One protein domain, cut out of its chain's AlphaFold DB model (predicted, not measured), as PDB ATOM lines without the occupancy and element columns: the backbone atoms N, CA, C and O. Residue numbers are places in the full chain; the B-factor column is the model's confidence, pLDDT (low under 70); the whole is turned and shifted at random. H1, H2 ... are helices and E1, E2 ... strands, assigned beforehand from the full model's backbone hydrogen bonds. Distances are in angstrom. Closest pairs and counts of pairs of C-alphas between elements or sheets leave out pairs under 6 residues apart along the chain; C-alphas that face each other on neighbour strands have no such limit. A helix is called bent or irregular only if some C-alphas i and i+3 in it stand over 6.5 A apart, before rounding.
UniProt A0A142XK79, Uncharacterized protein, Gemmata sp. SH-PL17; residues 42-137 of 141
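AT A GLANCE: This is residues 42 to 137 of the 141 residues of an uncharacterized protein of Gemmata sp. SH-PL17 (UniProt A0A142XK79). Two small sheets of three strands each, standing separately, share one long helix: the sheet E1 E2 E3 has residues 105 to 119 of H1 packed over one face, and E4 of the sheet E4 E5 E6 comes near the same helix. Residues 124 to 137, of which 124 to 135 belong to H1, stick out as an arm, and this arm makes the length. The printed part has 96 residues with six named strands and one named helix, which follow along the chain as E1 E2 E3 E4 E5 E6 H1, and its class is mixed, helices and strands; both sheets are antiparallel, in the orders E1 - E2 - E3 and E4 - E5 - E6. It is only just loose, close to compact, with a radius of gyration of the C-alphas of 15.4 A, and elongated, spanning 55 by 28 by 25 A.

HOW THE PARTS SIT: E1, residues 43 to 47, E2, residues 50 to 54, and E3, residues 58 to 61, form a meander, each strand the antiparallel neighbour of the one before. In the hairpin E1 and E2, N 45 and O 52 are 2.8 A apart, within hydrogen-bond range. In the hairpin E2 and E3, N 53 and O 60 are 2.8 A apart, also within range. Residues 58 to 59 of E3 also pair with residues 68 to 69, antiparallel. H1, residues 105 to 135, is on this sheet at a height over the sheet of 11.4 A, and the two form two layers, a helix on one face of a sheet. It lies over E1 and E2 and runs along the strands, only just, at 29 degrees to E2 on the local plane. Its closest C-alphas to E2 are those of Leu 54 and Tyr 115, 7.2 A apart. Every O i to N i+4 pair of H1 is within hydrogen-bond range. E4, residues 73 to 78, E5, residues 83 to 88, and E6, residues 95 to 98, form the second meander. In the hairpin E4 and E5, N 85 and O 77 are 2.8 A apart; in the hairpin E5 and E6, N 86 and O 95 are 2.8 A apart. H1 is also on this sheet, and E4 and H1 are near each other, with 5 pairs of C-alphas within 10 A. E3 and E6 are apart, only just, the closest C-alphas 8.0 A apart.

IN THESE COORDINATES: E1 begins at C-alpha 43 (110.295, -11.926, -59.560) and measures 13.3 A from first to last C-alpha; E2 measures 13.4 A and E3 10.4 A. E4 begins at C-alpha 73 (112.853, -5.840, -41.793) and measures 14.3 A, E5 15.7 A and E6 10.6 A. H1 measures 44.6 A, is not bent, and ends at C-alpha 135 (124.610, -27.186, -25.491).

THE WHOLE: The two C-alphas farthest apart, those of Gly 48 and Asp 137, are 55.1 A apart. Without residues 124 to 137, the body of 82 residues spans 32 by 25 by 24 A. The printed part has no cut, and the link from E3 to E4, 11 residues, is long. The mean pLDDT of the printed part is 91.0, and residues 136 to 137 are under 70.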
ATOM      1  N   PRO A  42     114.204 -14.617 -58.726       95.19
ATOM      2  CA  PRO A  42     113.809 -13.215 -58.684       95.19
ATOM      3  C   PRO A  42     112.519 -13.001 -59.489       95.19
ATOM      4  O   PRO A  42     112.390 -13.492 -60.612       95.19
ATOM      5  N   ILE A  43     111.566 -12.268 -58.916       96.81
ATOM      6  CA  ILE A  43     110.295 -11.926 -59.560       96.81
ATOM      7  C   ILE A  43     110.053 -10.421 -59.539       96.81
ATOM      8  O   ILE A  43     110.495  -9.711 -58.635       96.81
ATOM      9  N   SER A  44     109.294  -9.962 -60.529       97.31
ATOM     10  CA  SER A  44     108.895  -8.567 -60.691       97.31
ATOM     11  C   SER A  44     107.387  -8.494 -60.888       97.31
ATOM     12  O   SER A  44     106.847  -9.140 -61.785       97.31
ATOM     13  N   ILE A  45     106.711  -7.699 -60.065       96.88
ATOM     14  CA  ILE A  45     105.263  -7.525 -60.094       96.88
ATOM     15  C   ILE A  45     104.963  -6.052 -60.411       96.88
ATOM     16  O   ILE A  45     105.241  -5.177 -59.583       96.88
ATOM     17  N   PRO A  46     104.424  -5.741 -61.603       96.31
ATOM     18  CA  PRO A  46     104.080  -4.374 -61.962       96.31
ATOM     19  C   PRO A  46     102.846  -3.886 -61.192       96.31
ATOM     20  O   PRO A  46     101.918  -4.640 -60.900       96.31
ATOM     21  N   SER A  47     102.814  -2.587 -60.908       94.44
ATOM     22  CA  SER A  47     101.678  -1.888 -60.308       94.44
ATOM     23  C   SER A  47     101.433  -0.564 -61.022       94.44
ATOM     24  O   SER A  47     102.317  -0.029 -61.692       94.44
ATOM     25  N   GLY A  48     100.274   0.050 -60.785       91.12
ATOM     26  CA  GLY A  48      99.997   1.414 -61.246       91.12
ATOM     27  C   GLY A  48     100.874   2.501 -60.600       91.12
ATOM     28  O   GLY A  48     100.627   3.685 -60.814       91.12
ATOM     29  N   GLN A  49     101.847   2.143 -59.754       90.06
ATOM     30  CA  GLN A  49     102.753   3.073 -59.078       90.06
ATOM     31  C   GLN A  49     104.241   2.725 -59.221       90.06
ATOM     32  O   GLN A  49     105.046   3.426 -58.612       90.06
ATOM     33  N   GLY A  50     104.599   1.696 -59.988       93.56
ATOM     34  CA  GLY A  50     105.973   1.207 -60.137       93.56
ATOM     35  C   GLY A  50     106.039  -0.317 -60.082       93.56
ATOM     36  O   GLY A  50     105.003  -0.987 -60.038       93.56
ATOM     37  N   VAL A  51     107.246  -0.874 -60.058       96.94
ATOM     38  CA  VAL A  51     107.472  -2.327 -60.031       96.94
ATOM     39  C   VAL A  51     107.963  -2.766 -58.650       96.94
ATOM     40  O   VAL A  51     108.909  -2.187 -58.116       96.94
ATOM     41  N   LEU A  52     107.308  -3.778 -58.073       97.06
ATOM     42  CA  LEU A  52     107.785  -4.507 -56.894       97.06
ATOM     43  C   LEU A  52     108.711  -5.624 -57.359       97.06
ATOM     44  O   LEU A  52     108.310  -6.446 -58.178       97.06
ATOM     45  N   THR A  53     109.921  -5.676 -56.826       97.88
ATOM     46  CA  THR A  53     110.878  -6.750 -57.074       97.88
ATOM     47  C   THR A  53     111.093  -7.544 -55.796       97.88
ATOM     48  O   THR A  53     111.261  -6.972 -54.721       97.88
ATOM     49  N   LEU A  54     111.066  -8.868 -55.899       97.31
ATOM     50  CA  LEU A  54     111.381  -9.769 -54.797       97.31
ATOM     51  C   LEU A  54     112.461 -10.724 -55.271       97.31
ATOM     52  O   LEU A  54     112.304 -11.385 -56.297       97.31
ATOM     53  N   ASP A  55     113.544 -10.808 -54.517       95.06
ATOM     54  CA  ASP A  55     114.547 -11.842 -54.696       95.06
ATOM     55  C   ASP A  55     114.778 -12.570 -53.374       95.06
ATOM     56  O   ASP A  55     114.030 -12.432 -52.405       95.06
ATOM     57  N   CYS A  56     115.797 -13.415 -53.369       91.25
ATOM     58  CA  CYS A  56     116.095 -14.321 -52.288       91.25
ATOM     59  C   CYS A  56     116.660 -13.617 -51.023       91.25
ATOM     60  O   CYS A  56     116.655 -14.212 -49.946       91.25
ATOM     61  N   GLU A  57     117.078 -12.357 -51.120       92.38
ATOM     62  CA  GLU A  57     117.759 -11.605 -50.058       92.38
ATOM     63  C   GLU A  57     117.046 -10.300 -49.683       92.38
ATOM     64  O   GLU A  57     117.167  -9.825 -48.548       92.38
ATOM     65  N   LYS A  58     116.323  -9.694 -50.627       95.81
ATOM     66  CA  LYS A  58     115.748  -8.355 -50.485       95.81
ATOM     67  C   LYS A  58     114.447  -8.191 -51.267       95.81
ATOM     68  O   LYS A  58     114.154  -8.901 -52.227       95.81
ATOM     69  N   MET A  59     113.690  -7.178 -50.856       96.75
ATOM     70  CA  MET A  59     112.547  -6.649 -51.598       96.75
ATOM     71  C   MET A  59     112.843  -5.229 -52.072       96.75
ATOM     72  O   MET A  59     113.439  -4.438 -51.345       96.75
ATOM     73  N   GLY A  60     112.410  -4.874 -53.270       96.62
ATOM     74  CA  GLY A  60     112.549  -3.538 -53.826       96.62
ATOM     75  C   GLY A  60     111.228  -3.013 -54.355       96.62
ATOM     76  O   GLY A  60     110.370  -3.762 -54.805       96.62
ATOM     77  N   PHE A  61     111.073  -1.699 -54.335       96.94
ATOM     78  CA  PHE A  61     110.004  -1.025 -55.047       96.94
ATOM     79  C   PHE A  61     110.595   0.215 -55.699       96.94
ATOM     80  O   PHE A  61     111.360   0.928 -55.058       96.94
ATOM     81  N   GLU A  62     110.254   0.479 -56.957       94.88
ATOM     82  CA  GLU A  62     110.877   1.546 -57.763       94.88
ATOM     83  C   GLU A  62     110.860   2.931 -57.093       94.88
ATOM     84  O   GLU A  62     111.767   3.734 -57.277       94.88
ATOM     85  N   LYS A  63     109.843   3.207 -56.271       91.50
ATOM     86  CA  LYS A  63     109.708   4.483 -55.550       91.50
ATOM     87  C   LYS A  63     110.537   4.586 -54.272       91.50
ATOM     88  O   LYS A  63     110.548   5.646 -53.649       91.50
ATOM     89  N   TRP A  64     111.161   3.503 -53.832       94.19
ATOM     90  CA  TRP A  64     112.018   3.514 -52.654       94.19
ATOM     91  C   TRP A  64     113.421   4.008 -53.019       94.19
ATOM     92  O   TRP A  64     113.865   3.822 -54.150       94.19
ATOM     93  N   PRO A  65     114.166   4.587 -52.061       91.94
ATOM     94  CA  PRO A  65     115.552   5.003 -52.294       91.94
ATOM     95  C   PRO A  65     116.491   3.829 -52.627       91.94
ATOM     96  O   PRO A  65     117.580   4.038 -53.152       91.94
ATOM     97  N   GLY A  66     116.086   2.599 -52.311       93.19
ATOM     98  CA  GLY A  66     116.805   1.377 -52.639       93.19
ATOM     99  C   GLY A  66     116.050   0.139 -52.150       93.19
ATOM    100  O   GLY A  66     115.070   0.269 -51.407       93.19
ATOM    101  N   PRO A  67     116.485  -1.066 -52.559       95.62
ATOM    102  CA  PRO A  67     115.911  -2.304 -52.060       95.62
ATOM    103  C   PRO A  67     116.221  -2.486 -50.569       95.62
ATOM    104  O   PRO A  67     117.283  -2.102 -50.082       95.62
ATOM    105  N   ILE A  68     115.282  -3.085 -49.848       96.06
ATOM    106  CA  ILE A  68     115.359  -3.377 -48.420       96.06
ATOM    107  C   ILE A  68     115.769  -4.846 -48.255       96.06
ATOM    108  O   ILE A  68     114.991  -5.729 -48.630       96.06
ATOM    109  N   PRO A  69     116.951  -5.134 -47.682       95.75
ATOM    110  CA  PRO A  69     117.322  -6.491 -47.291       95.75
ATOM    111  C   PRO A  69     116.304  -7.063 -46.309       95.75
ATOM    112  O   PRO A  69     115.880  -6.364 -45.390       95.75
ATOM    113  N   TYR A  70     115.950  -8.343 -46.424       94.75
ATOM    114  CA  TYR A  70     115.036  -8.970 -45.462       94.75
ATOM    115  C   TYR A  70     115.583  -8.937 -44.034       94.75
ATOM    116  O   TYR A  70     114.816  -8.812 -43.082       94.75
ATOM    117  N   ALA A  71     116.911  -8.943 -43.894       93.00
ATOM    118  CA  ALA A  71     117.588  -8.753 -42.620       93.00
ATOM    119  C   ALA A  71     117.282  -7.405 -41.954       93.00
ATOM    120  O   ALA A  71     117.372  -7.300 -40.735       93.00
ATOM    121  N   ASP A  72     116.925  -6.370 -42.708       94.62
ATOM    122  CA  ASP A  72     116.598  -5.052 -42.159       94.62
ATOM    123  C   ASP A  72     115.141  -4.918 -41.717       94.62
ATOM    124  O   ASP A  72     114.796  -3.928 -41.066       94.62
ATOM    125  N   ILE A  73     114.288  -5.880 -42.068       94.00
ATOM    126  CA  ILE A  73     112.853  -5.840 -41.793       94.00
ATOM    127  C   ILE A  73     112.587  -6.395 -40.400       94.00
ATOM    128  O   ILE A  73     112.901  -7.544 -40.096       94.00
ATOM    129  N   VAL A  74     111.958  -5.570 -39.569       91.88
ATOM    130  CA  VAL A  74     111.514  -5.932 -38.217       91.88
ATOM    131  C   VAL A  74     110.079  -6.444 -38.246       91.88
ATOM    132  O   VAL A  74     109.756  -7.403 -37.552       91.88
ATOM    133  N   ALA A  75     109.222  -5.807 -39.043       88.31
ATOM    134  CA  ALA A  75     107.823  -6.186 -39.163       88.31
ATOM    135  C   ALA A  75     107.250  -5.806 -40.531       88.31
ATOM    136  O   ALA A  75     107.652  -4.813 -41.144       88.31
ATOM    137  N   LEU A  76     106.265  -6.590 -40.964       91.25
ATOM    138  CA  LEU A  76     105.381  -6.294 -42.084       91.25
ATOM    139  C   LEU A  76     103.954  -6.226 -41.541       91.25
ATOM    140  O   LEU A  76     103.540  -7.105 -40.788       91.25
ATOM    141  N   SER A  77     103.205  -5.190 -41.908       88.94
ATOM    142  CA  SER A  77     101.804  -5.032 -41.500       88.94
ATOM    143  C   SER A  77     100.976  -4.461 -42.640       88.94
ATOM    144  O   SER A  77     101.472  -3.653 -43.420       88.94
ATOM    145  N   VAL A  78      99.721  -4.891 -42.746       90.56
ATOM    146  CA  VAL A  78      98.757  -4.350 -43.707       90.56
ATOM    147  C   VAL A  78      97.656  -3.661 -42.918       90.56
ATOM    148  O   VAL A  78      97.121  -4.253 -41.982       90.56
ATOM    149  N   ASP A  79      97.352  -2.416 -43.274       90.56
ATOM    150  CA  ASP A  79      96.252  -1.664 -42.669       90.56
ATOM    151  C   ASP A  79      94.912  -1.892 -43.400       90.56
ATOM    152  O   ASP A  79      94.849  -2.494 -44.478       90.56
ATOM    153  N   ASP A  80      93.829  -1.353 -42.836       89.19
ATOM    154  CA  ASP A  80      92.480  -1.438 -43.417       89.19
ATOM    155  C   ASP A  80      92.380  -0.773 -44.805       89.19
ATOM    156  O   ASP A  80      91.541  -1.138 -45.629       89.19
ATOM    157  N   ASN A  81      93.281   0.167 -45.107       90.56
ATOM    158  CA  ASN A  81      93.374   0.846 -46.399       90.56
ATOM    159  C   ASN A  81      94.206   0.061 -47.429       90.56
ATOM    160  O   ASN A  81      94.502   0.576 -48.516       90.56
ATOM    161  N   ARG A  82      94.576  -1.188 -47.113       90.62
ATOM    162  CA  ARG A  82      95.423  -2.064 -47.933       90.62
ATOM    163  C   ARG A  82      96.781  -1.438 -48.244       90.62
ATOM    164  O   ARG A  82      97.298  -1.549 -49.361       90.62
ATOM    165  N   VAL A  83      97.361  -0.756 -47.268       94.50
ATOM    166  CA  VAL A  83      98.732  -0.261 -47.321       94.50
ATOM    167  C   VAL A  83      99.615  -1.239 -46.562       94.50
ATOM    168  O   VAL A  83      99.468  -1.425 -45.357       94.50
ATOM    169  N   LEU A  84     100.549  -1.860 -47.280       93.75
ATOM    170  CA  LEU A  84     101.613  -2.643 -46.668       93.75
ATOM    171  C   LEU A  84     102.668  -1.681 -46.127       93.75
ATOM    172  O   LEU A  84     103.248  -0.910 -46.893       93.75
ATOM    173  N   THR A  85     102.939  -1.762 -44.831       95.38
ATOM    174  CA  THR A  85     104.004  -1.031 -44.146       95.38
ATOM    175  C   THR A  85     105.143  -1.978 -43.794       95.38
ATOM    176  O   THR A  85     104.938  -3.018 -43.168       95.38
ATOM    177  N   ILE A  86     106.354  -1.585 -44.188       95.88
ATOM    178  CA  ILE A  86     107.609  -2.276 -43.927       95.88
ATOM    179  C   ILE A  86     108.341  -1.506 -42.834       95.88
ATOM    180  O   ILE A  86     108.950  -0.459 -43.087       95.88
ATOM    181  N   THR A  87     108.282  -2.029 -41.613       93.06
ATOM    182  CA  THR A  87     109.020  -1.484 -40.477       93.06
ATOM    183  C   THR A  87     110.440  -2.021 -40.504       93.06
ATOM    184  O   THR A  87     110.665  -3.233 -40.506       93.06
ATOM    185  N   ARG A  88     111.411  -1.109 -40.518       93.38
ATOM    186  CA  ARG A  88     112.841  -1.434 -40.553       93.38
ATOM    187  C   ARG A  88     113.481  -1.270 -39.174       93.38
ATOM    188  O   ARG A  88     112.868  -0.708 -38.268       93.38
ATOM    189  N   ARG A  89     114.715  -1.761 -39.011       90.44
ATOM    190  CA  ARG A  89     115.497  -1.568 -37.775       90.44
ATOM    191  C   ARG A  89     115.619  -0.085 -37.400       90.44
ATOM    192  O   ARG A  89     115.550   0.799 -38.257       90.44
ATOM    193  N   LEU A  90     115.826   0.165 -36.106       84.00
ATOM    194  CA  LEU A  90     115.923   1.505 -35.524       84.00
ATOM    195  C   LEU A  90     116.896   2.396 -36.324       84.00
ATOM    196  O   LEU A  90     118.015   1.985 -36.616       84.00
ATOM    197  N   GLY A  91     116.457   3.605 -36.683       82.19
ATOM    198  CA  GLY A  91     117.241   4.556 -37.482       82.19
ATOM    199  C   GLY A  91     117.027   4.471 -38.999       82.19
ATOM    200  O   GLY A  91     117.449   5.378 -39.710       82.19
ATOM    201  N   SER A  92     116.330   3.448 -39.507       88.81
ATOM    202  CA  SER A  92     115.919   3.382 -40.917       88.81
ATOM    203  C   SER A  92     114.468   3.845 -41.105       88.81
ATOM    204  O   SER A  92     113.594   3.411 -40.351       88.81
ATOM    205  N   PRO A  93     114.161   4.679 -42.119       90.56
ATOM    206  CA  PRO A  93     112.788   5.086 -42.395       90.56
ATOM    207  C   PRO A  93     111.958   3.884 -42.851       90.56
ATOM    208  O   PRO A  93     112.397   3.101 -43.702       90.56
ATOM    209  N   SER A  94     110.744   3.766 -42.307       92.75
ATOM    210  CA  SER A  94     109.772   2.773 -42.771       92.75
ATOM    211  C   SER A  94     109.380   3.058 -44.219       92.75
ATOM    212  O   SER A  94     109.364   4.211 -44.655       92.75
ATOM    213  N   GLN A  95     109.066   2.004 -44.959       95.00
ATOM    214  CA  GLN A  95     108.616   2.103 -46.345       95.00
ATOM    215  C   GLN A  95     107.200   1.558 -46.466       95.00
ATOM    216  O   GLN A  95     106.758   0.774 -45.629       95.00
ATOM    217  N   SER A  96     106.468   1.986 -47.490       94.56
ATOM    218  CA  SER A  96     105.106   1.503 -47.714       94.56
ATOM    219  C   SER A  96     104.795   1.288 -49.186       94.56
ATOM    220  O   SER A  96     105.416   1.887 -50.069       94.56
ATOM    221  N   ILE A  97     103.827   0.407 -49.435       94.12
ATOM    222  CA  ILE A  97     103.296   0.084 -50.757       94.12
ATOM    223  C   ILE A  97     101.771   0.062 -50.664       94.12
ATOM    224  O   ILE A  97     101.197  -0.599 -49.800       94.12
ATOM    225  N   LYS A  98     101.096   0.754 -51.585       95.06
ATOM    226  CA  LYS A  98      99.635   0.675 -51.713       95.06
ATOM    227  C   LYS A  98      99.268  -0.577 -52.504       95.06
ATOM    228  O   LYS A  98      99.374  -0.578 -53.731       95.06
ATOM    229  N   LEU A  99      98.797  -1.620 -51.823       93.75
ATOM    230  CA  LEU A  99      98.410  -2.884 -52.461       93.75
ATOM    231  C   LEU A  99      97.237  -2.688 -53.427       93.75
ATOM    232  O   LEU A  99      97.174  -3.338 -54.461       93.75
ATOM    233  N   SER A 100      96.375  -1.701 -53.168       93.50
ATOM    234  CA  SER A 100      95.270  -1.308 -54.056       93.50
ATOM    235  C   SER A 100      95.684  -0.892 -55.474       93.50
ATOM    236  O   SER A 100      94.828  -0.733 -56.341       93.50
ATOM    237  N   LYS A 101      96.983  -0.697 -55.731       94.25
ATOM    238  CA  LYS A 101      97.533  -0.342 -57.047       94.25
ATOM    239  C   LYS A 101      98.020  -1.539 -57.858       94.25
ATOM    240  O   LYS A 101      98.467  -1.344 -58.989       94.25
ATOM    241  N   PHE A 102      97.920  -2.742 -57.308       94.88
ATOM    242  CA  PHE A 102      98.213  -3.990 -57.997       94.88
ATOM    243  C   PHE A 102      96.916  -4.612 -58.511       94.88
ATOM    244  O   PHE A 102      95.872  -4.513 -57.863       94.88
ATOM    245  N   ALA A 103      96.991  -5.250 -59.680       93.19
ATOM    246  CA  ALA A 103      95.856  -5.968 -60.256       93.19
ATOM    247  C   ALA A 103      95.466  -7.180 -59.395       93.19
ATOM    248  O   ALA A 103      94.287  -7.390 -59.127       93.19
ATOM    249  N   ASP A 104      96.466  -7.920 -58.908       92.94
ATOM    250  CA  ASP A 104      96.300  -9.042 -57.987       92.94
ATOM    251  C   ASP A 104      96.955  -8.724 -56.638       92.94
ATOM    252  O   ASP A 104      98.166  -8.828 -56.458       92.94
ATOM    253  N   GLN A 105      96.140  -8.275 -55.689       91.81
ATOM    254  CA  GLN A 105      96.618  -7.833 -54.377       91.81
ATOM    255  C   GLN A 105      96.968  -9.015 -53.475       91.81
ATOM    256  O   GLN A 105      97.940  -8.947 -52.726       91.81
ATOM    257  N   GLN A 106      96.180 -10.092 -53.553       89.25
ATOM    258  CA  GLN A 106      96.409 -11.282 -52.743       89.25
ATOM    259  C   GLN A 106      97.672 -11.998 -53.216       89.25
ATOM    260  O   GLN A 106      98.526 -12.303 -52.389       89.25
ATOM    261  N   GLY A 107      97.867 -12.138 -54.532       91.62
ATOM    262  CA  GLY A 107      99.093 -12.714 -55.083       91.62
ATOM    263  C   GLY A 107     100.355 -11.944 -54.687       91.62
ATOM    264  O   GLY A 107     101.397 -12.553 -54.449       91.62
ATOM    265  N   VAL A 108     100.276 -10.617 -54.530       93.81
ATOM    266  CA  VAL A 108     101.389  -9.806 -53.998       93.81
ATOM    267  C   VAL A 108     101.679 -10.139 -52.536       93.81
ATOM    268  O   VAL A 108     102.842 -10.327 -52.182       93.81
ATOM    269  N   ILE A 109     100.650 -10.222 -51.690       91.19
ATOM    270  CA  ILE A 109     100.814 -10.595 -50.277       91.19
ATOM    271  C   ILE A 109     101.412 -12.002 -50.174       91.19
ATOM    272  O   ILE A 109     102.371 -12.206 -49.431       91.19
ATOM    273  N   ASP A 110     100.896 -12.953 -50.951       90.75
ATOM    274  CA  ASP A 110     101.362 -14.339 -50.962       90.75
ATOM    275  C   ASP A 110     102.815 -14.436 -51.438       90.75
ATOM    276  O   ASP A 110     103.617 -15.158 -50.844       90.75
ATOM    277  N   ALA A 111     103.191 -13.659 -52.459       93.81
ATOM    278  CA  ALA A 111     104.571 -13.553 -52.907       93.81
ATOM    279  C   ALA A 111     105.471 -12.990 -51.798       93.81
ATOM    280  O   ALA A 111     106.470 -13.611 -51.445       93.81
ATOM    281  N   ILE A 112     105.108 -11.867 -51.178       93.62
ATOM    282  CA  ILE A 112     105.905 -11.274 -50.093       93.62
ATOM    283  C   ILE A 112     106.060 -12.260 -48.927       93.62
ATOM    284  O   ILE A 112     107.179 -12.483 -48.464       93.62
ATOM    285  N   ASN A 113     104.971 -12.909 -48.508       90.12
ATOM    286  CA  ASN A 113     104.986 -13.926 -47.456       90.12
ATOM    287  C   ASN A 113     105.873 -15.115 -47.820       90.12
ATOM    288  O   ASN A 113     106.621 -15.603 -46.976       90.12
ATOM    289  N   ARG A 114     105.842 -15.568 -49.077       91.94
ATOM    290  CA  ARG A 114     106.682 -16.673 -49.544       91.94
ATOM    291  C   ARG A 114     108.172 -16.338 -49.436       91.94
ATOM    292  O   ARG A 114     108.929 -17.146 -48.902       91.94
ATOM    293  N   TYR A 115     108.607 -15.176 -49.924       94.31
ATOM    294  CA  TYR A 115     110.034 -14.824 -49.920       94.31
ATOM    295  C   TYR A 115     110.525 -14.430 -48.524       94.31
ATOM    296  O   TYR A 115     111.542 -14.951 -48.059       94.31
ATOM    297  N   TYR A 116     109.782 -13.573 -47.818       91.94
ATOM    298  CA  TYR A 116     110.155 -13.152 -46.470       91.94
ATOM    299  C   TYR A 116     110.029 -14.296 -45.455       91.94
ATOM    300  O   TYR A 116     110.924 -14.500 -44.638       91.94
ATOM    301  N   GLY A 117     108.977 -15.113 -45.552       88.75
ATOM    302  CA  GLY A 117     108.782 -16.284 -44.696       88.75
ATOM    303  C   GLY A 117     109.886 -17.325 -44.868       88.75
ATOM    304  O   GLY A 117     110.335 -17.922 -43.884       88.75
ATOM    305  N   ARG A 118     110.421 -17.492 -46.088       92.69
ATOM    306  CA  ARG A 118     111.628 -18.302 -46.284       92.69
ATOM    307  C   ARG A 118     112.814 -17.724 -45.523       92.69
ATOM    308  O   ARG A 118     113.503 -18.480 -44.842       92.69
ATOM    309  N   TYR A 119     113.068 -16.418 -45.636       92.56
ATOM    310  CA  TYR A 119     114.172 -15.770 -44.920       92.56
ATOM    311  C   TYR A 119     114.046 -15.982 -43.402       92.56
ATOM    312  O   TYR A 119     115.003 -16.407 -42.757       92.56
ATOM    313  N   GLN A 120     112.849 -15.778 -42.841       87.38
ATOM    314  CA  GLN A 120     112.574 -16.005 -41.418       87.38
ATOM    315  C   GLN A 120     112.819 -17.462 -41.005       87.38
ATOM    316  O   GLN A 120     113.417 -17.713 -39.957       87.38
ATOM    317  N   SER A 121     112.413 -18.418 -41.846       88.00
ATOM    318  CA  SER A 121     112.663 -19.847 -41.616       88.00
ATOM    319  C   SER A 121     114.165 -20.152 -41.569       88.00
ATOM    320  O   SER A 121     114.620 -20.846 -40.658       88.00
ATOM    321  N   ALA A 122     114.946 -19.569 -42.484       89.44
ATOM    322  CA  ALA A 122     116.395 -19.758 -42.540       89.44
ATOM    323  C   ALA A 122     117.100 -19.158 -41.318       89.44
ATOM    324  O   ALA A 122     117.935 -19.818 -40.699       89.44
ATOM    325  N   VAL A 123     116.714 -17.944 -40.909       88.75
ATOM    326  CA  VAL A 123     117.210 -17.320 -39.673       88.75
ATOM    327  C   VAL A 123     116.903 -18.196 -38.455       88.75
ATOM    328  O   VAL A 123     117.797 -18.455 -37.646       88.75
ATOM    329  N   GLY A 124     115.665 -18.685 -38.332       86.00
ATOM    330  CA  GLY A 124     115.253 -19.552 -37.228       86.00
ATOM    331  C   GLY A 124     116.053 -20.856 -37.175       86.00
ATOM    332  O   GLY A 124     116.537 -21.243 -36.110       86.00
ATOM    333  N   TYR A 125     116.269 -21.494 -38.328       86.38
ATOM    334  CA  TYR A 125     117.071 -22.713 -38.426       86.38
ATOM    335  C   TYR A 125     118.528 -22.491 -37.995       86.38
ATOM    336  O   TYR A 125     119.067 -23.270 -37.206       86.38
ATOM    337  N   GLN A 126     119.162 -21.408 -38.453       85.62
ATOM    338  CA  GLN A 126     120.541 -21.078 -38.079       85.62
ATOM    339  C   GLN A 126     120.673 -20.754 -36.583       85.62
ATOM    340  O   GLN A 126     121.630 -21.183 -35.932       85.62
ATOM    341  N   ALA A 127     119.691 -20.056 -36.003       86.19
ATOM    342  CA  ALA A 127     119.662 -19.772 -34.569       86.19
ATOM    343  C   ALA A 127     119.528 -21.056 -33.730       86.19
ATOM    344  O   ALA A 127     120.242 -21.225 -32.734       86.19
ATOM    345  N   LEU A 128     118.673 -21.989 -34.161       86.00
ATOM    346  CA  LEU A 128     118.515 -23.296 -33.521       86.00
ATOM    347  C   LEU A 128     119.806 -24.117 -33.610       86.00
ATOM    348  O   LEU A 128     120.294 -24.597 -32.589       86.00
ATOM    349  N   LYS A 129     120.409 -24.212 -34.802       84.88
ATOM    350  CA  LYS A 129     121.685 -24.910 -35.026       84.88
ATOM    351  C   LYS A 129     122.787 -24.379 -34.104       84.88
ATOM    352  O   LYS A 129     123.483 -25.163 -33.464       84.88
ATOM    353  N   LYS A 130     122.913 -23.053 -33.987       83.12
ATOM    354  CA  LYS A 130     123.891 -22.400 -33.101       83.12
ATOM    355  C   LYS A 130     123.631 -22.692 -31.622       83.12
ATOM    356  O   LYS A 130     124.577 -22.851 -30.856       83.12
ATOM    357  N   THR A 131     122.363 -22.750 -31.219       84.00
ATOM    358  CA  THR A 131     121.972 -23.067 -29.839       84.00
ATOM    359  C   THR A 131     122.306 -24.516 -29.493       84.00
ATOM    360  O   THR A 131     122.932 -24.758 -28.468       84.00
ATOM    361  N   LEU A 132     121.978 -25.467 -30.375       80.19
ATOM    362  CA  LEU A 132     122.287 -26.886 -30.179       80.19
ATOM    363  C   LEU A 132     123.796 -27.135 -30.065       80.19
ATOM    364  O   LEU A 132     124.220 -27.815 -29.138       80.19
ATOM    365  N   ALA A 133     124.599 -26.514 -30.934       78.31
ATOM    366  CA  ALA A 133     126.057 -26.638 -30.890       78.31
ATOM    367  C   ALA A 133     126.661 -26.166 -29.553       78.31
ATOM    368  O   ALA A 133     127.617 -26.761 -29.068       78.31
ATOM    369  N   ARG A 134     126.088 -25.122 -28.934       73.56
ATOM    370  CA  ARG A 134     126.529 -24.613 -27.623       73.56
ATOM    371  C   ARG A 134     126.170 -25.540 -26.462       73.56
ATOM    372  O   ARG A 134     126.902 -25.573 -25.486       73.56
ATOM    373  N   VAL A 135     125.049 -26.257 -26.548       73.81
ATOM    374  CA  VAL A 135     124.610 -27.186 -25.491       73.81
ATOM    375  C   VAL A 135     125.459 -28.460 -25.489       73.81
ATOM    376  O   VAL A 135     125.756 -28.990 -24.427       73.81
ATOM    377  N   THR A 136     125.887 -28.934 -26.659       67.50
ATOM    378  CA  THR A 136     126.733 -30.133 -26.797       67.50
ATOM    379  C   THR A 136     128.205 -29.926 -26.434       67.50
ATOM    380  O   THR A 136     128.924 -30.909 -26.300       67.50
ATOM    381  N   ASP A 137     128.653 -28.678 -26.284       60.94
ATOM    382  CA  ASP A 137     130.036 -28.319 -25.924       60.94
ATOM    383  C   ASP A 137     130.215 -28.094 -24.403       60.94
ATOM    384  O   ASP A 137     131.296 -27.738 -23.941       60.94
TER     385      ASP A 137